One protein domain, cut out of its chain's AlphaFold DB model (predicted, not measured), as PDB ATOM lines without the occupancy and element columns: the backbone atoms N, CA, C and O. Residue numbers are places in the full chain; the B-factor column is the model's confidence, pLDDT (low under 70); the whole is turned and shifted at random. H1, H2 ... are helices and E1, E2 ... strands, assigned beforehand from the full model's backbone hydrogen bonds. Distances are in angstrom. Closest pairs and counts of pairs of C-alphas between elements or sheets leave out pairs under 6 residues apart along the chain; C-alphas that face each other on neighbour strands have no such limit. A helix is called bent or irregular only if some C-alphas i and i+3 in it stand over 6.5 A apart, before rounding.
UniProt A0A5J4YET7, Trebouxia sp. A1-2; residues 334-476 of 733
ATOM      1  N   ALA A 334     236.692 261.199 188.448       75.44
ATOM      2  CA  ALA A 334     235.994 260.856 189.692       75.44
ATOM      3  C   ALA A 334     235.829 262.110 190.575       75.44
ATOM      4  O   ALA A 334     236.806 262.816 190.822       75.44
ATOM      5  N   LEU A 335     234.605 262.389 191.043       82.94
ATOM      6  CA  LEU A 335     234.260 263.647 191.724       82.94
ATOM      7  C   LEU A 335     235.183 263.929 192.916       82.94
ATOM      8  O   LEU A 335     235.671 265.041 193.082       82.94
ATOM      9  N   PHE A 336     235.445 262.903 193.721       82.94
ATOM     10  CA  PHE A 336     236.215 263.018 194.959       82.94
ATOM     11  C   PHE A 336     237.735 262.963 194.760       82.94
ATOM     12  O   PHE A 336     238.468 263.122 195.731       82.94
ATOM     13  N   ALA A 337     238.206 262.777 193.524       78.75
ATOM     14  CA  ALA A 337     239.626 262.837 193.170       78.75
ATOM     15  C   ALA A 337     240.062 264.233 192.685       78.75
ATOM     16  O   ALA A 337     241.246 264.476 192.482       78.75
ATOM     17  N   VAL A 338     239.124 265.168 192.487       80.00
ATOM     18  CA  VAL A 338     239.413 266.515 191.972       80.00
ATOM     19  C   VAL A 338     238.944 267.601 192.938       80.00
ATOM     20  O   VAL A 338     237.827 267.565 193.444       80.00
ATOM     21  N   ASN A 339     239.789 268.606 193.177       85.50
ATOM     22  CA  ASN A 339     239.517 269.692 194.129       85.50
ATOM     23  C   ASN A 339     238.571 270.778 193.584       85.50
ATOM     24  O   ASN A 339     237.813 271.367 194.347       85.50
ATOM     25  N   GLY A 340     238.585 271.020 192.269       87.69
ATOM     26  CA  GLY A 340     237.805 272.058 191.587       87.69
ATOM     27  C   GLY A 340     236.328 272.175 192.004       87.69
ATOM     28  O   GLY A 340     235.897 273.287 192.307       87.69
ATOM     29  N   PRO A 341     235.532 271.087 192.060       88.69
ATOM     30  CA  PRO A 341     234.127 271.158 192.481       88.69
ATOM     31  C   PRO A 341     233.916 271.603 193.935       88.69
ATOM     32  O   PRO A 341     232.821 272.051 194.272       88.69
ATOM     33  N   PHE A 342     234.938 271.505 194.784       93.12
ATOM     34  CA  PHE A 342     234.877 271.864 196.202       93.12
ATOM     35  C   PHE A 342     235.555 273.209 196.504       93.12
ATOM     36  O   PHE A 342     235.712 273.581 197.662       93.12
ATOM     37  N   GLN A 343     235.936 273.969 195.474       91.25
ATOM     38  CA  GLN A 343     236.355 275.363 195.630       91.25
ATOM     39  C   GLN A 343     235.141 276.264 195.890       91.25
ATOM     40  O   GLN A 343     234.040 275.981 195.419       91.25
ATOM     41  N   ALA A 344     235.351 277.379 196.597       88.06
ATOM     42  CA  ALA A 344     234.282 278.275 197.058       88.06
ATOM     43  C   ALA A 344     233.296 278.698 195.951       88.06
ATOM     44  O   ALA A 344     232.095 278.752 196.189       88.06
ATOM     45  N   GLU A 345     233.786 278.928 194.729       90.56
ATOM     46  CA  GLU A 345     232.979 279.347 193.572       90.56
ATOM     47  C   GLU A 345     231.981 278.282 193.089       90.56
ATOM     48  O   GLU A 345     230.962 278.615 192.488       90.56
ATOM     49  N   LYS A 346     232.276 276.996 193.319       91.69
ATOM     50  CA  LYS A 346     231.495 275.853 192.817       91.69
ATOM     51  C   LYS A 346     230.854 275.020 193.921       91.69
ATOM     52  O   LYS A 346     229.963 274.228 193.628       91.69
ATOM     53  N   LEU A 347     231.275 275.204 195.171       94.19
ATOM     54  CA  LEU A 347     230.869 274.380 196.305       94.19
ATOM     55  C   LEU A 347     229.352 274.358 196.512       94.19
ATOM     56  O   LEU A 347     228.797 273.292 196.753       94.19
ATOM     57  N   GLU A 348     228.672 275.501 196.390       94.62
ATOM     58  CA  GLU A 348     227.211 275.560 196.532       94.62
ATOM     59  C   GLU A 348     226.501 274.730 195.456       94.62
ATOM     60  O   GLU A 348     225.615 273.938 195.775       94.62
ATOM     61  N   GLN A 349     226.930 274.850 194.195       93.06
ATOM     62  CA  GLN A 349     226.372 274.064 193.095       93.06
ATOM     63  C   GLN A 349     226.650 272.570 193.292       93.06
ATOM     64  O   GLN A 349     225.731 271.759 193.209       93.06
ATOM     65  N   THR A 350     227.888 272.209 193.638       93.19
ATOM     66  CA  THR A 350     228.268 270.825 193.939       93.19
ATOM     67  C   THR A 350     227.434 270.265 195.092       93.19
ATOM     68  O   THR A 350     226.921 269.154 194.989       93.19
ATOM     69  N   ALA A 351     227.230 271.027 196.170       95.56
ATOM     70  CA  ALA A 351     226.393 270.621 197.296       95.56
ATOM     71  C   ALA A 351     224.920 270.455 196.886       95.56
ATOM     72  O   ALA A 351     224.266 269.505 197.317       95.56
ATOM     73  N   ALA A 352     224.400 271.325 196.016       95.19
ATOM     74  CA  ALA A 352     223.056 271.182 195.471       95.19
ATOM     75  C   ALA A 352     222.911 269.884 194.657       95.19
ATOM     76  O   ALA A 352     221.932 269.152 194.812       95.19
ATOM     77  N   ASP A 353     223.878 269.594 193.789       93.19
ATOM     78  CA  ASP A 353     223.877 268.412 192.923       93.19
ATOM     79  C   ASP A 353     223.989 267.124 193.749       93.19
ATOM     80  O   ASP A 353     223.230 266.176 193.534       93.19
ATOM     81  N   LEU A 354     224.864 267.122 194.760       93.69
ATOM     82  CA  LEU A 354     224.986 266.040 195.735       93.69
ATOM     83  C   LEU A 354     223.683 265.817 196.513       93.69
ATOM     84  O   LEU A 354     223.305 264.670 196.726       93.69
ATOM     85  N   GLY A 355     222.965 266.882 196.886       93.50
ATOM     86  CA  GLY A 355     221.673 266.783 197.576       93.50
ATOM     87  C   GLY A 355     220.606 266.096 196.731       93.50
ATOM     88  O   GLY A 355     219.920 265.186 197.200       93.50
ATOM     89  N   ARG A 356     220.498 266.470 195.450       90.81
ATOM     90  CA  ARG A 356     219.557 265.822 194.520       90.81
ATOM     91  C   ARG A 356     219.937 264.364 194.271       90.81
ATOM     92  O   ARG A 356     219.057 263.505 194.255       90.81
ATOM     93  N   LEU A 357     221.233 264.078 194.128       89.00
ATOM     94  CA  LEU A 357     221.737 262.728 193.882       89.00
ATOM     95  C   LEU A 357     221.552 261.806 195.095       89.00
ATOM     96  O   LEU A 357     221.124 260.669 194.924       89.00
ATOM     97  N   PHE A 358     221.812 262.297 196.308       89.44
ATOM     98  CA  PHE A 358     221.622 261.532 197.541       89.44
ATOM     99  C   PHE A 358     220.143 261.210 197.780       89.44
ATOM    100  O   PHE A 358     219.796 260.075 198.101       89.44
ATOM    101  N   LEU A 359     219.246 262.179 197.555       86.56
ATOM    102  CA  LEU A 359     217.808 261.916 197.595       86.56
ATOM    103  C   LEU A 359     217.401 260.848 196.573       86.56
ATOM    104  O   LEU A 359     216.632 259.948 196.909       86.56
ATOM    105  N   LEU A 360     217.880 260.955 195.333       81.75
ATOM    106  CA  LEU A 360     217.589 259.965 194.300       81.75
ATOM    107  C   LEU A 360     218.032 258.566 194.743       81.75
ATOM    108  O   LEU A 360     217.287 257.606 194.562       81.75
ATOM    109  N   ASP A 361     219.209 258.456 195.356       81.81
ATOM    110  CA  ASP A 361     219.710 257.190 195.881       81.81
ATOM    111  C   ASP A 361     218.835 256.649 197.018       81.81
ATOM    112  O   ASP A 361     218.547 255.456 197.028       81.81
ATOM    113  N   MET A 362     218.312 257.499 197.910       78.19
ATOM    114  CA  MET A 362     217.336 257.078 198.928       78.19
ATOM    115  C   MET A 362     216.017 256.598 198.321       78.19
ATOM    116  O   MET A 362     215.458 255.608 198.783       78.19
ATOM    117  N   VAL A 363     215.526 257.257 197.269       74.25
ATOM    118  CA  VAL A 363     214.285 256.854 196.586       74.25
ATOM    119  C   VAL A 363     214.457 255.547 195.814       74.25
ATOM    120  O   VAL A 363     213.521 254.755 195.730       74.25
ATOM    121  N   LEU A 364     215.641 255.310 195.248       72.56
ATOM    122  CA  LEU A 364     215.942 254.100 194.481       72.56
ATOM    123  C   LEU A 364     216.517 252.959 195.335       72.56
ATOM    124  O   LEU A 364     216.717 251.868 194.801       72.56
ATOM    125  N   GLY A 365     216.797 253.188 196.623       69.00
ATOM    126  CA  GLY A 365     217.468 252.219 197.497       69.00
ATOM    127  C   GLY A 365     218.902 251.907 197.051       69.00
ATOM    128  O   GLY A 365     219.343 250.760 197.102       69.00
ATOM    129  N   ASN A 366     219.618 252.905 196.535       74.19
ATOM    130  CA  ASN A 366     220.938 252.742 195.944       74.19
ATOM    131  C   ASN A 366     222.071 252.950 196.963       74.19
ATOM    132  O   ASN A 366     222.615 254.044 197.093       74.19
ATOM    133  N   ALA A 367     222.498 251.866 197.607       71.06
ATOM    134  CA  ALA A 367     223.583 251.868 198.595       71.06
ATOM    135  C   ALA A 367     225.013 252.000 198.011       71.06
ATOM    136  O   ALA A 367     225.996 252.045 198.755       71.06
ATOM    137  N   ASP A 368     225.153 252.020 196.680       72.94
ATOM    138  CA  ASP A 368     226.439 251.857 195.988       72.94
ATOM    139  C   ASP A 368     227.235 253.160 195.810       72.94
ATOM    140  O   ASP A 368     228.410 253.092 195.451       72.94
ATOM    141  N   ARG A 369     226.637 254.349 195.971       78.75
ATOM    142  CA  ARG A 369     227.325 255.632 195.694       78.75
ATOM    143  C   ARG A 369     227.833 256.297 196.958       78.75
ATOM    144  O   ARG A 369     229.042 256.443 197.120       78.75
ATOM    145  N   PHE A 370     226.921 256.667 197.846       86.44
ATOM    146  CA  PHE A 370     227.247 257.411 199.053       86.44
ATOM    147  C   PHE A 370     227.383 256.498 200.268       86.44
ATOM    148  O   PHE A 370     226.588 255.568 200.419       86.44
ATOM    149  N   PRO A 371     228.360 256.756 201.151       85.81
ATOM    150  CA  PRO A 371     228.317 256.210 202.497       85.81
ATOM    151  C   PRO A 371     227.160 256.850 203.279       85.81
ATOM    152  O   PRO A 371     226.880 258.042 203.128       85.81
ATOM    153  N   CYS A 372     226.470 256.041 204.080       87.06
ATOM    154  CA  CYS A 372     225.449 256.489 205.021       87.06
ATOM    155  C   CYS A 372     225.260 255.442 206.127       87.06
ATOM    156  O   CYS A 372     224.571 254.435 205.946       87.06
ATOM    157  N   GLU A 373     225.852 255.684 207.291       83.31
ATOM    158  CA  GLU A 373     225.872 254.791 208.446       83.31
ATOM    159  C   GLU A 373     224.453 254.496 208.940       83.31
ATOM    160  O   GLU A 373     224.117 253.343 209.212       83.31
ATOM    161  N   ALA A 374     223.587 255.516 208.960       74.75
ATOM    162  CA  ALA A 374     222.188 255.390 209.368       74.75
ATOM    163  C   ALA A 374     221.383 254.404 208.499       74.75
ATOM    164  O   ALA A 374     220.387 253.847 208.968       74.75
ATOM    165  N   LEU A 375     221.812 254.184 207.252       74.56
ATOM    166  CA  LEU A 375     221.215 253.232 206.311       74.56
ATOM    167  C   LEU A 375     222.068 251.964 206.129       74.56
ATOM    168  O   LEU A 375     221.666 251.054 205.413       74.56
ATOM    169  N   GLY A 376     223.235 251.871 206.778       75.19
ATOM    170  CA  GLY A 376     224.189 250.776 206.588       75.19
ATOM    171  C   GLY A 376     224.917 250.811 205.240       75.19
ATOM    172  O   GLY A 376     225.540 249.821 204.843       75.19
ATOM    173  N   TRP A 377     224.857 251.934 204.527       82.00
ATOM    174  CA  TRP A 377     225.483 252.091 203.224       82.00
ATOM    175  C   TRP A 377     226.978 252.332 203.384       82.00
ATOM    176  O   TRP A 377     227.410 253.285 204.030       82.00
ATOM    177  N   ARG A 378     227.783 251.474 202.758       76.75
ATOM    178  CA  ARG A 378     229.240 251.665 202.708       76.75
ATOM    179  C   ARG A 378     229.648 252.722 201.689       76.75
ATOM    180  O   ARG A 378     230.689 253.344 201.860       76.75
ATOM    181  N   GLY A 379     228.840 252.896 200.643       73.94
ATOM    182  CA  GLY A 379     229.157 253.746 199.510       73.94
ATOM    183  C   GLY A 379     230.340 253.251 198.683       73.94
ATOM    184  O   GLY A 379     231.155 252.424 199.094       73.94
ATOM    185  N   ASN A 380     230.439 253.801 197.483       72.62
ATOM    186  CA  ASN A 380     231.640 253.778 196.675       72.62
ATOM    187  C   ASN A 380     231.718 255.145 195.975       72.62
ATOM    188  O   ASN A 380     231.093 255.330 194.923       72.62
ATOM    189  N   PRO A 381     232.474 256.100 196.550       66.12
ATOM    190  CA  PRO A 381     232.565 257.475 196.063       66.12
ATOM    191  C   PRO A 381     232.995 257.560 194.590       66.12
ATOM    192  O   PRO A 381     232.638 258.495 193.874       66.12
ATOM    193  N   HIS A 382     233.695 256.541 194.090       66.88
ATOM    194  CA  HIS A 382     234.094 256.463 192.695       66.88
ATOM    195  C   HIS A 382     232.915 256.325 191.724       66.88
ATOM    196  O   HIS A 382     233.052 256.638 190.544       66.88
ATOM    197  N   ASN A 383     231.728 255.936 192.188       73.69
ATOM    198  CA  ASN A 383     230.523 255.864 191.362       73.69
ATOM    199  C   ASN A 383     229.903 257.241 191.031       73.69
ATOM    200  O   ASN A 383     228.793 257.298 190.484       73.69
ATOM    201  N   ILE A 384     230.621 258.335 191.302       78.25
ATOM    202  CA  ILE A 384     230.250 259.708 190.960       78.25
ATOM    203  C   ILE A 384     231.412 260.359 190.203       78.25
ATOM    204  O   ILE A 384     232.552 260.368 190.669       78.25
ATOM    205  N   MET A 385     231.131 260.899 189.021       78.19
ATOM    206  CA  MET A 385     232.097 261.655 188.220       78.19
ATOM    207  C   MET A 385     231.815 263.153 188.315       78.19
ATOM    208  O   MET A 385     230.731 263.551 188.710       78.19
ATOM    209  N   TYR A 386     232.770 263.985 187.934       80.69
ATOM    210  CA  TYR A 386     232.623 265.414 187.715       80.69
ATOM    211  C   TYR A 386     232.982 265.721 186.264       80.69
ATOM    212  O   TYR A 386     234.032 265.294 185.779       80.69
ATOM    213  N   SER A 387     232.119 266.472 185.585       77.62
ATOM    214  CA  SER A 387     232.403 267.058 184.275       77.62
ATOM    215  C   SER A 387     232.256 268.576 184.328       77.62
ATOM    216  O   SER A 387     231.878 269.155 185.348       77.62
ATOM    217  N   ASN A 388     232.458 269.227 183.182       67.81
ATOM    218  CA  ASN A 388     232.172 270.650 183.004       67.81
ATOM    219  C   ASN A 388     230.715 271.037 183.333       67.81
ATOM    220  O   ASN A 388     230.442 272.212 183.557       67.81
ATOM    221  N   HIS A 389     229.794 270.068 183.381       61.84
ATOM    222  CA  HIS A 389     228.377 270.260 183.696       61.84
ATOM    223  C   HIS A 389     228.003 269.867 185.137       61.84
ATOM    224  O   HIS A 389     226.820 269.800 185.454       61.84
ATOM    225  N   GLY A 390     228.991 269.613 186.004       61.03
ATOM    226  CA  GLY A 390     228.775 269.226 187.400       61.03
ATOM    227  C   GLY A 390     228.941 267.724 187.655       61.03
ATOM    228  O   GLY A 390     229.456 266.994 186.793       61.03
ATOM    229  N   PRO A 391     228.556 267.250 188.854       62.97
ATOM    230  CA  PRO A 391     228.541 265.840 189.199       62.97
ATOM    231  C   PRO A 391     227.655 265.020 188.253       62.97
ATOM    232  O   PRO A 391     226.533 265.398 187.925       62.97
ATOM    233  N   LEU A 392     228.176 263.871 187.840       52.16
ATOM    234  CA  LEU A 392     227.552 262.887 186.970       52.16
ATOM    235  C   LEU A 392     227.416 261.556 187.687       52.16
ATOM    236  O   LEU A 392     228.354 261.047 188.307       52.16
ATOM    237  N   GLN A 393     226.262 260.935 187.498       64.94
ATOM    238  CA  GLN A 393     226.053 259.545 187.867       64.94
ATOM    239  C   GLN A 393     226.946 258.621 187.020       64.94
ATOM    240  O   GLN A 393     226.841 258.608 185.796       64.94
ATOM    241  N   ARG A 394     227.769 257.784 187.668       53.31
ATOM    242  CA  ARG A 394     228.609 256.780 186.978       53.31
ATOM    243  C   ARG A 394     228.016 255.370 186.989       53.31
ATOM    244  O   ARG A 394     228.227 254.617 186.043       53.31
ATOM    245  N   ARG A 395     227.301 254.984 188.055       53.50
ATOM    246  CA  ARG A 395     226.714 253.637 188.210       53.50
ATOM    247  C   ARG A 395     225.211 253.709 188.511       53.50
ATOM    248  O   ARG A 395     224.826 254.491 189.383       53.50
ATOM    249  N   PRO A 396     224.351 252.938 187.821       47.31
ATOM    250  CA  PRO A 396     222.932 252.807 188.175       47.31
ATOM    251  C   PRO A 396     222.723 252.052 189.499       47.31
ATOM    252  O   PRO A 396     223.647 251.378 189.953       47.31
ATOM    253  N   PRO A 397     221.518 252.121 190.094       48.69
ATOM    254  CA  PRO A 397     221.192 251.392 191.314       48.69
ATOM    255  C   PRO A 397     221.443 249.889 191.178       48.69
ATOM    256  O   PRO A 397     220.937 249.240 190.258       48.69
ATOM    257  N   GLY A 398     222.221 249.337 192.105       43.31
ATOM    258  CA  GLY A 398     222.460 247.904 192.227       43.31
ATOM    259  C   GLY A 398     221.599 247.294 193.330       43.31
ATOM    260  O   GLY A 398     222.036 247.219 194.469       43.31
ATOM    261  N   GLY A 399     220.406 246.798 192.994       42.97
ATOM    262  CA  GLY A 399     219.562 246.020 193.914       42.97
ATOM    263  C   GLY A 399     218.312 246.747 194.421       42.97
ATOM    264  O   GLY A 399     218.255 247.965 194.470       42.97
ATOM    265  N   LEU A 400     217.283 245.962 194.757       42.53
ATOM    266  CA  LEU A 400     216.055 246.410 195.425       42.53
ATOM    267  C   LEU A 400     216.143 245.954 196.880       42.53
ATOM    268  O   LEU A 400     216.115 244.742 197.127       42.53
ATOM    269  N   VAL A 401     216.248 246.887 197.826       42.50
ATOM    270  CA  VAL A 401     216.346 246.565 199.255       42.50
ATOM    271  C   VAL A 401     215.019 246.836 199.959       42.50
ATOM    272  O   VAL A 401     214.803 247.882 200.551       42.50
ATOM    273  N   SER A 402     214.129 245.840 199.974       44.19
ATOM    274  CA  SER A 402     212.797 245.953 200.597       44.19
ATOM    275  C   SER A 402     212.792 246.011 202.138       44.19
ATOM    276  O   SER A 402     211.735 245.875 202.748       44.19
ATOM    277  N   ALA A 403     213.957 246.119 202.784       40.75
ATOM    278  CA  ALA A 403     214.095 246.265 204.238       40.75
ATOM    279  C   ALA A 403     214.597 247.665 204.655       40.75
ATOM    280  O   ALA A 403     214.407 248.055 205.806       40.75
ATOM    281  N   GLU A 404     215.192 248.426 203.728       56.59
ATOM    282  CA  GLU A 404     215.763 249.760 203.970       56.59
ATOM    283  C   GLU A 404     214.743 250.889 203.760       56.59
ATOM    284  O   GLU A 404     214.939 251.984 204.282       56.59
ATOM    285  N   ASP A 405     213.616 250.626 203.090       58.56
ATOM    286  CA  ASP A 405     212.620 251.642 202.714       58.56
ATOM    287  C   ASP A 405     212.105 252.457 203.911       58.56
ATOM    288  O   ASP A 405     211.986 253.679 203.854       58.56
ATOM    289  N   ALA A 406     211.844 251.805 205.049       59.25
ATOM    290  CA  ALA A 406     211.383 252.500 206.250       59.25
ATOM    291  C   ALA A 406     212.481 253.374 206.883       59.25
ATOM    292  O   ALA A 406     212.168 254.385 207.511       59.25
ATOM    293  N   ALA A 407     213.752 252.986 206.750       62.38
ATOM    294  CA  ALA A 407     214.885 253.776 207.222       62.38
ATOM    295  C   ALA A 407     215.165 254.953 206.277       62.38
ATOM    296  O   ALA A 407     215.313 256.072 206.758       62.38
ATOM    297  N   CYS A 408     215.115 254.728 204.961       67.56
ATOM    298  CA  CYS A 408     215.230 255.770 203.939       67.56
ATOM    299  C   CYS A 408     214.128 256.823 204.093       67.56
ATOM    300  O   CYS A 408     214.420 258.016 204.090       67.56
ATOM    301  N   ASN A 409     212.878 256.404 204.323       65.75
ATOM    302  CA  ASN A 409     211.760 257.320 204.558       65.75
ATOM    303  C   ASN A 409     211.975 258.181 205.809       65.75
ATOM    304  O   ASN A 409     211.841 259.401 205.741       65.75
ATOM    305  N   ARG A 410     212.361 257.564 206.937       67.56
ATOM    306  CA  ARG A 410     212.645 258.299 208.181       67.56
ATOM    307  C   ARG A 410     213.820 259.258 208.022       67.56
ATOM    308  O   ARG A 410     213.735 260.393 208.475       67.56
ATOM    309  N   LEU A 411     214.908 258.820 207.393       70.12
ATOM    310  CA  LEU A 411     216.086 259.662 207.196       70.12
ATOM    311  C   LEU A 411     215.790 260.813 206.234       70.12
ATOM    312  O   LEU A 411     216.227 261.928 206.487       70.12
ATOM    313  N   THR A 412     215.001 260.570 205.187       72.50
ATOM    314  CA  THR A 412     214.522 261.618 204.277       72.50
ATOM    315  C   THR A 412     213.684 262.641 205.036       72.50
ATOM    316  O   THR A 412     213.944 263.835 204.935       72.50
ATOM    317  N   GLU A 413     212.714 262.197 205.838       70.56
ATOM    318  CA  GLU A 413     211.885 263.092 206.650       70.56
ATOM    319  C   GLU A 413     212.736 263.936 207.610       70.56
ATOM    320  O   GLU A 413     212.566 265.152 207.671       70.56
ATOM    321  N   LEU A 414     213.695 263.325 208.309       68.38
ATOM    322  CA  LEU A 414     214.604 264.044 209.204       68.38
ATOM    323  C   LEU A 414     215.491 265.032 208.440       68.38
ATOM    324  O   LEU A 414     215.544 266.200 208.804       68.38
ATOM    325  N   ALA A 415     216.141 264.601 207.358       73.19
ATOM    326  CA  ALA A 415     217.044 265.439 206.573       73.19
ATOM    327  C   ALA A 415     216.332 266.642 205.941       73.19
ATOM    328  O   ALA A 415     216.914 267.717 205.847       73.19
ATOM    329  N   LEU A 416     215.070 266.491 205.529       75.19
ATOM    330  CA  LEU A 416     214.280 267.583 204.950       75.19
ATOM    331  C   LEU A 416     213.786 268.595 205.996       75.19
ATOM    332  O   LEU A 416     213.541 269.746 205.640       75.19
ATOM    333  N   ASN A 417     213.638 268.182 207.258       74.81
ATOM    334  CA  ASN A 417     213.117 269.030 208.336       74.81
ATOM    335  C   ASN A 417     214.204 269.573 209.280       74.81
ATOM    336  O   ASN A 417     213.970 270.572 209.957       74.81
ATOM    337  N   ASP A 418     215.384 268.950 209.322       80.06
ATOM    338  CA  ASP A 418     216.489 269.306 210.211       80.06
ATOM    339  C   ASP A 418     217.786 269.528 209.417       80.06
ATOM    340  O   ASP A 418     218.337 268.626 208.779       80.06
ATOM    341  N   VAL A 419     218.273 270.769 209.452       85.25
ATOM    342  CA  VAL A 419     219.465 271.193 208.712       85.25
ATOM    343  C   VAL A 419     220.751 270.578 209.276       85.25
ATOM    344  O   VAL A 419     221.696 270.349 208.522       85.25
ATOM    345  N   GLU A 420     220.793 270.252 210.571       88.38
ATOM    346  CA  GLU A 420     221.960 269.615 211.189       88.38
ATOM    347  C   GLU A 420     222.061 268.146 210.772       88.38
ATOM    348  O   GLU A 420     223.161 267.639 210.537       88.38
ATOM    349  N   VAL A 421     220.919 267.478 210.571       83.69
ATOM    350  CA  VAL A 421     220.880 266.137 209.966       83.69
ATOM    351  C   VAL A 421     221.389 266.194 208.526       83.69
ATOM    352  O   VAL A 421     222.252 265.402 208.150       83.69
ATOM    353  N   ALA A 422     220.929 267.163 207.728       87.06
ATOM    354  CA  ALA A 422     221.416 267.349 206.360       87.06
ATOM    355  C   ALA A 422     222.926 267.653 206.306       87.06
ATOM    356  O   ALA A 422     223.634 267.148 205.434       87.06
ATOM    357  N   LYS A 423     223.440 268.430 207.265       93.50
ATOM    358  CA  LYS A 423     224.871 268.721 207.419       93.50
ATOM    359  C   LYS A 423     225.683 267.468 207.741       93.50
ATOM    360  O   LYS A 423     226.730 267.259 207.129       93.50
ATOM    361  N   ALA A 424     225.202 266.632 208.662       92.69
ATOM    362  CA  ALA A 424     225.842 265.363 208.996       92.69
ATOM    363  C   ALA A 424     225.896 264.424 207.780       92.69
ATOM    364  O   ALA A 424     226.963 263.899 207.468       92.69
ATOM    365  N   ILE A 425     224.783 264.302 207.046       93.12
ATOM    366  CA  ILE A 425     224.700 263.500 205.819       93.12
ATOM    367  C   ILE A 425     225.671 264.014 204.757       93.12
ATOM    368  O   ILE A 425     226.412 263.224 204.186       93.12
ATOM    369  N   LEU A 426     225.706 265.325 204.491       95.44
ATOM    370  CA  LEU A 426     226.613 265.889 203.489       95.44
ATOM    371  C   LEU A 426     228.080 265.631 203.857       95.44
ATOM    372  O   LEU A 426     228.864 265.230 202.999       95.44
ATOM    373  N   LYS A 427     228.453 265.826 205.128       94.81
ATOM    374  CA  LYS A 427     229.811 265.551 205.612       94.81
ATOM    375  C   LYS A 427     230.181 264.077 205.442       94.81
ATOM    376  O   LYS A 427     231.296 263.767 205.027       94.81
ATOM    377  N   GLU A 428     229.251 263.177 205.739       93.19
ATOM    378  CA  GLU A 428     229.454 261.746 205.546       93.19
ATOM    379  C   GLU A 428     229.581 261.390 204.061       93.19
ATOM    380  O   GLU A 428     230.539 260.722 203.672       93.19
ATOM    381  N   ALA A 429     228.692 261.911 203.213       90.69
ATOM    382  CA  ALA A 429     228.669 261.671 201.774       90.69
ATOM    383  C   ALA A 429     229.995 262.033 201.081       90.69
ATOM    384  O   ALA A 429     230.370 261.386 200.101       90.69
ATOM    385  N   VAL A 430     230.716 263.037 201.595       92.75
ATOM    386  CA  VAL A 430     232.021 263.477 201.068       92.75
ATOM    387  C   VAL A 430     233.228 262.915 201.832       92.75
ATOM    388  O   VAL A 430     234.364 263.232 201.485       92.75
ATOM    389  N   SER A 431     233.017 262.057 202.835       90.50
ATOM    390  CA  SER A 431     234.063 261.559 203.750       90.50
ATOM    391  C   SER A 431     235.226 260.829 203.069       90.50
ATOM    392  O   SER A 431     236.324 260.765 203.622       90.50
ATOM    393  N   GLY A 432     235.020 260.331 201.846       83.38
ATOM    394  CA  GLY A 432     236.065 259.724 201.020       83.38
ATOM    395  C   GLY A 432     237.119 260.706 200.492       83.38
ATOM    396  O   GLY A 432     238.105 260.261 199.911       83.38
ATOM    397  N   SER A 433     236.942 262.020 200.675       86.19
ATOM    398  CA  SER A 433     237.904 263.041 200.253       86.19
ATOM    399  C   SER A 433     238.124 264.100 201.328       86.19
ATOM    400  O   SER A 433     237.222 264.852 201.693       86.19
ATOM    401  N   LYS A 434     239.374 264.210 201.793       89.19
ATOM    402  CA  LYS A 434     239.759 265.161 202.842       89.19
ATOM    403  C   LYS A 434     239.472 266.612 202.450       89.19
ATOM    404  O   LYS A 434     238.857 267.337 203.220       89.19
ATOM    405  N   PHE A 435     239.862 267.023 201.242       90.44
ATOM    406  CA  PHE A 435     239.636 268.400 200.789       90.44
ATOM    407  C   PHE A 435     238.142 268.718 200.632       90.44
ATOM    408  O   PHE A 435     237.736 269.858 200.839       90.44
ATOM    409  N   ALA A 436     237.319 267.725 200.278       92.12
ATOM    410  CA  ALA A 436     235.876 267.895 200.162       92.12
ATOM    411  C   ALA A 436     235.224 268.073 201.540       92.12
ATOM    412  O   ALA A 436     234.376 268.949 201.702       92.12
ATOM    413  N   VAL A 437     235.657 267.290 202.535       94.81
ATOM    414  CA  VAL A 437     235.243 267.455 203.938       94.81
ATOM    415  C   VAL A 437     235.621 268.845 204.443       94.81
ATOM    416  O   VAL A 437     234.744 269.563 204.916       94.81
ATOM    417  N   ASP A 438     236.883 269.249 204.279       94.31
ATOM    418  CA  ASP A 438     237.379 270.549 204.745       94.31
ATOM    419  C   ASP A 438     236.576 271.709 204.122       94.31
ATOM    420  O   ASP A 438     236.170 272.638 204.823       94.31
ATOM    421  N   ALA A 439     236.282 271.638 202.819       94.31
ATOM    422  CA  ALA A 439     235.492 272.649 202.118       94.31
ATOM    423  C   ALA A 439     234.041 272.732 202.620       94.31
ATOM    424  O   ALA A 439     233.511 273.826 202.820       94.31
ATOM    425  N   VAL A 440     233.392 271.582 202.837       95.38
ATOM    426  CA  VAL A 440     232.022 271.518 203.366       95.38
ATOM    427  C   VAL A 440     231.961 272.039 204.803       95.38
ATOM    428  O   VAL A 440     231.023 272.758 205.142       95.38
ATOM    429  N   GLU A 441     232.944 271.711 205.645       94.44
ATOM    430  CA  GLU A 441     232.995 272.160 207.042       94.44
ATOM    431  C   GLU A 441     233.219 273.665 207.178       94.44
ATOM    432  O   GLU A 441     232.660 274.288 208.078       94.44
ATOM    433  N   GLN A 442     234.012 274.250 206.281       92.94
ATOM    434  CA  GLN A 442     234.285 275.687 206.258       92.94
ATOM    435  C   GLN A 442     233.129 276.510 205.670       92.94
ATOM    436  O   GLN A 442     233.160 277.739 205.735       92.94
ATOM    437  N   SER A 443     232.116 275.862 205.086       93.44
ATOM    438  CA  SER A 443     230.989 276.537 204.445       93.44
ATOM    439  C   SER A 443     229.746 276.591 205.332       93.44
ATOM    440  O   SER A 443     229.112 275.577 205.634       93.44
ATOM    441  N   ASP A 444     229.301 277.813 205.624       91.25
ATOM    442  CA  ASP A 444     228.046 278.067 206.341       91.25
ATOM    443  C   ASP A 444     226.789 277.822 205.482       91.25
ATOM    444  O   ASP A 444     225.674 277.818 205.998       91.25
ATOM    445  N   VAL A 445     226.939 277.611 204.169       94.44
ATOM    446  CA  VAL A 445     225.816 277.557 203.211       94.44
ATOM    447  C   VAL A 445     225.708 276.243 202.437       94.44
ATOM    448  O   VAL A 445     224.622 275.930 201.943       94.44
ATOM    449  N   ALA A 446     226.771 275.435 202.358       95.50
ATOM    450  CA  ALA A 446     226.766 274.182 201.594       95.50
ATOM    451  C   ALA A 446     225.692 273.194 202.085       95.50
ATOM    452  O   ALA A 446     224.927 272.658 201.287       95.50
ATOM    453  N   HIS A 447     225.572 273.003 203.400       94.62
ATOM    454  CA  HIS A 447     224.601 272.086 204.004       94.62
ATOM    455  C   HIS A 447     223.144 272.565 203.852       94.62
ATOM    456  O   HIS A 447     222.256 271.762 203.564       94.62
ATOM    457  N   ILE A 448     222.899 273.878 203.943       95.19
ATOM    458  CA  ILE A 448     221.586 274.487 203.660       95.19
ATOM    459  C   ILE A 448     221.212 274.266 202.191       95.19
ATOM    460  O   ILE A 448     220.067 273.951 201.863       95.19
ATOM    461  N   THR A 449     222.181 274.437 201.294       96.88
ATOM    462  CA  THR A 449     221.990 274.269 199.851       96.88
ATOM    463  C   THR A 449     221.720 272.811 199.494       96.88
ATOM    464  O   THR A 449     220.776 272.533 198.757       96.88
ATOM    465  N   PHE A 450     222.465 271.879 200.090       96.56
ATOM    466  CA  PHE A 450     222.230 270.441 199.988       96.56
ATOM    467  C   PHE A 450     220.807 270.070 200.426       96.56
ATOM    468  O   PHE A 450     220.077 269.451 199.654       96.56
ATOM    469  N   GLN A 451     220.361 270.530 201.602       93.94
ATOM    470  CA  GLN A 451     219.001 270.280 202.097       93.94
ATOM    471  C   GLN A 451     217.926 270.846 201.158       93.94
ATOM    472  O   GLN A 451     216.991 270.141 200.778       93.94
ATOM    473  N   LYS A 452     218.054 272.114 200.744       93.06
ATOM    474  CA  LYS A 452     217.114 272.740 199.798       93.06
ATOM    475  C   LYS A 452     217.038 271.964 198.490       93.06
ATOM    476  O   LYS A 452     215.955 271.814 197.925       93.06
ATOM    477  N   ALA A 453     218.176 271.468 198.018       93.56
ATOM    478  CA  ALA A 453     218.249 270.683 196.806       93.56
ATOM    479  C   ALA A 453     217.631 269.290 196.981       93.56
ATOM    480  O   ALA A 453     216.941 268.845 196.071       93.56
ATOM    481  N   MET A 454     217.758 268.645 198.148       87.00
ATOM    482  CA  MET A 454     216.963 267.452 198.473       87.00
ATOM    483  C   MET A 454     215.464 267.767 198.386       87.00
ATOM    484  O   MET A 454     214.734 267.075 197.687       87.00
ATOM    485  N   THR A 455     214.985 268.856 198.992       83.50
ATOM    486  CA  THR A 455     213.566 269.247 198.893       83.50
ATOM    487  C   THR A 455     213.128 269.467 197.443       83.50
ATOM    488  O   THR A 455     212.082 268.968 197.024       83.50
ATOM    489  N   ALA A 456     213.935 270.184 196.656       84.56
ATOM    490  CA  ALA A 456     213.667 270.432 195.242       84.56
ATOM    491  C   ALA A 456     213.665 269.134 194.422       84.56
ATOM    492  O   ALA A 456     212.785 268.941 193.585       84.56
ATOM    493  N   GLY A 457     214.596 268.219 194.701       80.44
ATOM    494  CA  GLY A 457     214.636 266.892 194.106       80.44
ATOM    495  C   GLY A 457     213.369 266.102 194.428       80.44
ATOM    496  O   GLY A 457     212.763 265.542 193.526       80.44
ATOM    497  N   LEU A 458     212.884 266.131 195.673       78.69
ATOM    498  CA  LEU A 458     211.680 265.386 196.053       78.69
ATOM    499  C   LEU A 458     210.461 265.931 195.314       78.69
ATOM    500  O   LEU A 458     209.673 265.167 194.764       78.69
ATOM    501  N   GLN A 459     210.346 267.257 195.223       75.75
ATOM    502  CA  GLN A 459     209.324 267.906 194.408       75.75
ATOM    503  C   GLN A 459     209.463 267.549 192.922       75.75
ATOM    504  O   GLN A 459     208.451 267.331 192.259       75.75
ATOM    505  N   GLY A 460     210.689 267.456 192.403       70.81
ATOM    506  CA  GLY A 460     210.991 266.976 191.056       70.81
ATOM    507  C   GLY A 460     210.465 265.558 190.834       70.81
ATOM    508  O   GLY A 460     209.637 265.352 189.952       70.81
ATOM    509  N   ILE A 461     210.828 264.608 191.701       67.50
ATOM    510  CA  ILE A 461     210.324 263.225 191.665       67.50
ATOM    511  C   ILE A 461     208.795 263.209 191.750       67.50
ATOM    512  O   ILE A 461     208.151 262.502 190.985       67.50
ATOM    513  N   MET A 462     208.187 264.016 192.622       64.94
ATOM    514  CA  MET A 462     206.728 264.103 192.755       64.94
ATOM    515  C   MET A 462     206.041 264.671 191.505       64.94
ATOM    516  O   MET A 462     204.948 264.228 191.166       64.94
ATOM    517  N   ARG A 463     206.667 265.611 190.786       63.31
ATOM    518  CA  ARG A 463     206.171 266.103 189.484       63.31
ATOM    519  C   ARG A 463     206.280 265.034 188.405       63.31
ATOM    520  O   ARG A 463     205.406 264.926 187.550       63.31
ATOM    521  N   VAL A 464     207.341 264.236 188.473       55.84
ATOM    522  CA  VAL A 464     207.596 263.110 187.573       55.84
ATOM    523  C   VAL A 464     206.775 261.900 187.999       55.84
ATOM    524  O   VAL A 464     206.608 261.005 187.201       55.84
ATOM    525  N   LYS A 465     206.171 261.858 189.191       50.00
ATOM    526  CA  LYS A 465     205.367 260.725 189.670       50.00
ATOM    527  C   LYS A 465     204.242 260.344 188.705       50.00
ATOM    528  O   LYS A 465     204.074 259.166 188.436       50.00
ATOM    529  N   GLY A 466     203.581 261.319 188.076       48.16
ATOM    530  CA  GLY A 466     202.624 261.049 186.995       48.16
ATOM    531  C   GLY A 466     203.268 260.469 185.722       48.16
ATOM    532  O   GLY A 466     202.649 259.667 185.032       48.16
ATOM    533  N   LEU A 467     204.526 260.827 185.432       42.47
ATOM    534  CA  LEU A 467     205.356 260.204 184.396       42.47
ATOM    535  C   LEU A 467     205.908 258.844 184.848       42.47
ATOM    536  O   LEU A 467     206.049 257.990 184.002       42.47
ATOM    537  N   LEU A 468     206.169 258.595 186.133       46.97
ATOM    538  CA  LEU A 468     206.596 257.304 186.681       46.97
ATOM    539  C   LEU A 468     205.452 256.297 186.680       46.97
ATOM    540  O   LEU A 468     205.669 255.140 186.357       46.97
ATOM    541  N   GLU A 469     204.237 256.752 186.984       47.88
ATOM    542  CA  GLU A 469     202.985 256.001 186.871       47.88
ATOM    543  C   GLU A 469     202.679 255.666 185.397       47.88
ATOM    544  O   GLU A 469     202.285 254.541 185.092       47.88
ATOM    545  N   MET A 470     202.965 256.589 184.466       39.53
ATOM    546  CA  MET A 470     202.915 256.352 183.012       39.53
ATOM    547  C   MET A 470     204.081 255.477 182.517       39.53
ATOM    548  O   MET A 470     203.892 254.590 181.699       39.53
ATOM    549  N   MET A 471     205.289 255.651 183.048       41.88
ATOM    550  CA  MET A 471     206.438 254.790 182.781       41.88
ATOM    551  C   MET A 471     206.202 253.400 183.355       41.88
ATOM    552  O   MET A 471     206.818 252.469 182.876       41.88
ATOM    553  N   PHE A 472     205.305 253.234 184.327       45.50
ATOM    554  CA  PHE A 472     204.842 251.942 184.817       45.50
ATOM    555  C   PHE A 472     203.857 251.266 183.849       45.50
ATOM    556  O   PHE A 472     203.888 250.045 183.734       45.50
ATOM    557  N   GLU A 473     203.023 252.031 183.126       40.34
ATOM    558  CA  GLU A 473     202.275 251.533 181.950       40.34
ATOM    559  C   GLU A 473     203.261 251.090 180.871       40.34
ATOM    560  O   GLU A 473     203.196 249.971 180.397       40.34
ATOM    561  N   VAL A 474     204.239 251.939 180.557       38.62
ATOM    562  CA  VAL A 474     205.260 251.675 179.542       38.62
ATOM    563  C   VAL A 474     206.182 250.522 179.961       38.62
ATOM    564  O   VAL A 474     206.533 249.702 179.129       38.62
ATOM    565  N   LEU A 475     206.534 250.390 181.243       42.84
ATOM    566  CA  LEU A 475     207.245 249.241 181.812       42.84
ATOM    567  C   LEU A 475     206.367 247.994 181.758       42.84
ATOM    568  O   LEU A 475     206.906 246.931 181.492       42.84
ATOM    569  N   SER A 476     205.048 248.106 181.963       42.12
ATOM    570  CA  SER A 476     204.109 246.997 181.762       42.12
ATOM    571  C   SER A 476     204.062 246.588 180.296       42.12
ATOM    572  O   SER A 476     204.347 245.438 180.024       42.12
TER     573      SER A 476
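This is residues 334 to 476 of the 733 residues of a protein of Trebouxia sp. A1-2 (UniProt A0A5J4YET7). Helix H1 runs through the middle of a helical body, with the long arm H5a crossing it at a slant on one side, H2 and H3 over another side, and the short H4 at one end. The small hairpin E1 and E2 sits beside H1 away from H2 and H3, and residues 462 to 476 at the end of H5, with the arm H5b, stick out. The printed part has 143 residues, with five named helices and two named strands in the order H1, E1, E2, H2, H3, H4, H5; the sheet, order E1 - E2, is antiparallel, and the class is mostly helix. The whole is compact, with a radius of gyration of the C-alphas of 14.8 A and spans of 46 by 31 by 27 A.

Start at C-alpha 334, at (235.994, 260.856, 189.692). Find C-alpha 344 at (234.282, 278.275, 197.058), where H1 begins; it covers residues 344 to 364, 30.5 A long, and is irregular, with C-alphas 345 and 348 7.5 A apart. Next come E1, residues 384 to 387, and E2, residues 390 to 393. H2 is residues 405 to 417, 18.3 A, H3 is residues 419 to 429, 15.0 A, and H4 is residues 434 to 441. By its hydrogen bonds H5, residues 446 to 476, was assigned as one helix, but it is bent: C-alphas 463 and 466 are 6.7 A apart. Its arms are H5a, residues 446 to 463, 25.2 A, and H5b, residues 466 to 476, 15.1 A, ending at C-alpha 476, (204.109, 246.997, 181.762).

Look first at Gly 355 and Phe 450, the closest C-alphas of H1 and H5a, 4.4 A apart; these touch at a steep tilt of 43 degrees, the same way. H3 touches H5a about perpendicular, at 87 degrees, with C-alphas 423 and 447 closest at 4.8 A. With residues 359 to 363 alone, H1 touches H2, C-alphas 362 and 408 being closest at 5.6 A. H3 and H4 form a helical hairpin, C-alphas 427 and 437 closest at 6.0 A. In the hairpin E1 and E2, N 385 and O 392 are 2.9 A apart, within hydrogen-bond range; the closest C-alphas of H1 and E2, 353 and 391, are 6.5 A apart. Every O i to N i+4 pair is within hydrogen-bond range in H2, H3, H4, H5a and H5b, and 15 of 17 in H1.

The farthest C-alphas, of Gln 442 and Ser 476, are 48.3 A apart. The printed part has no cut; the links H1 to E1 and E2 to H2 are long. Mean pLDDT of the printed part is 76.1, with residues 388 to 410 and 461 to 476 among those under 70.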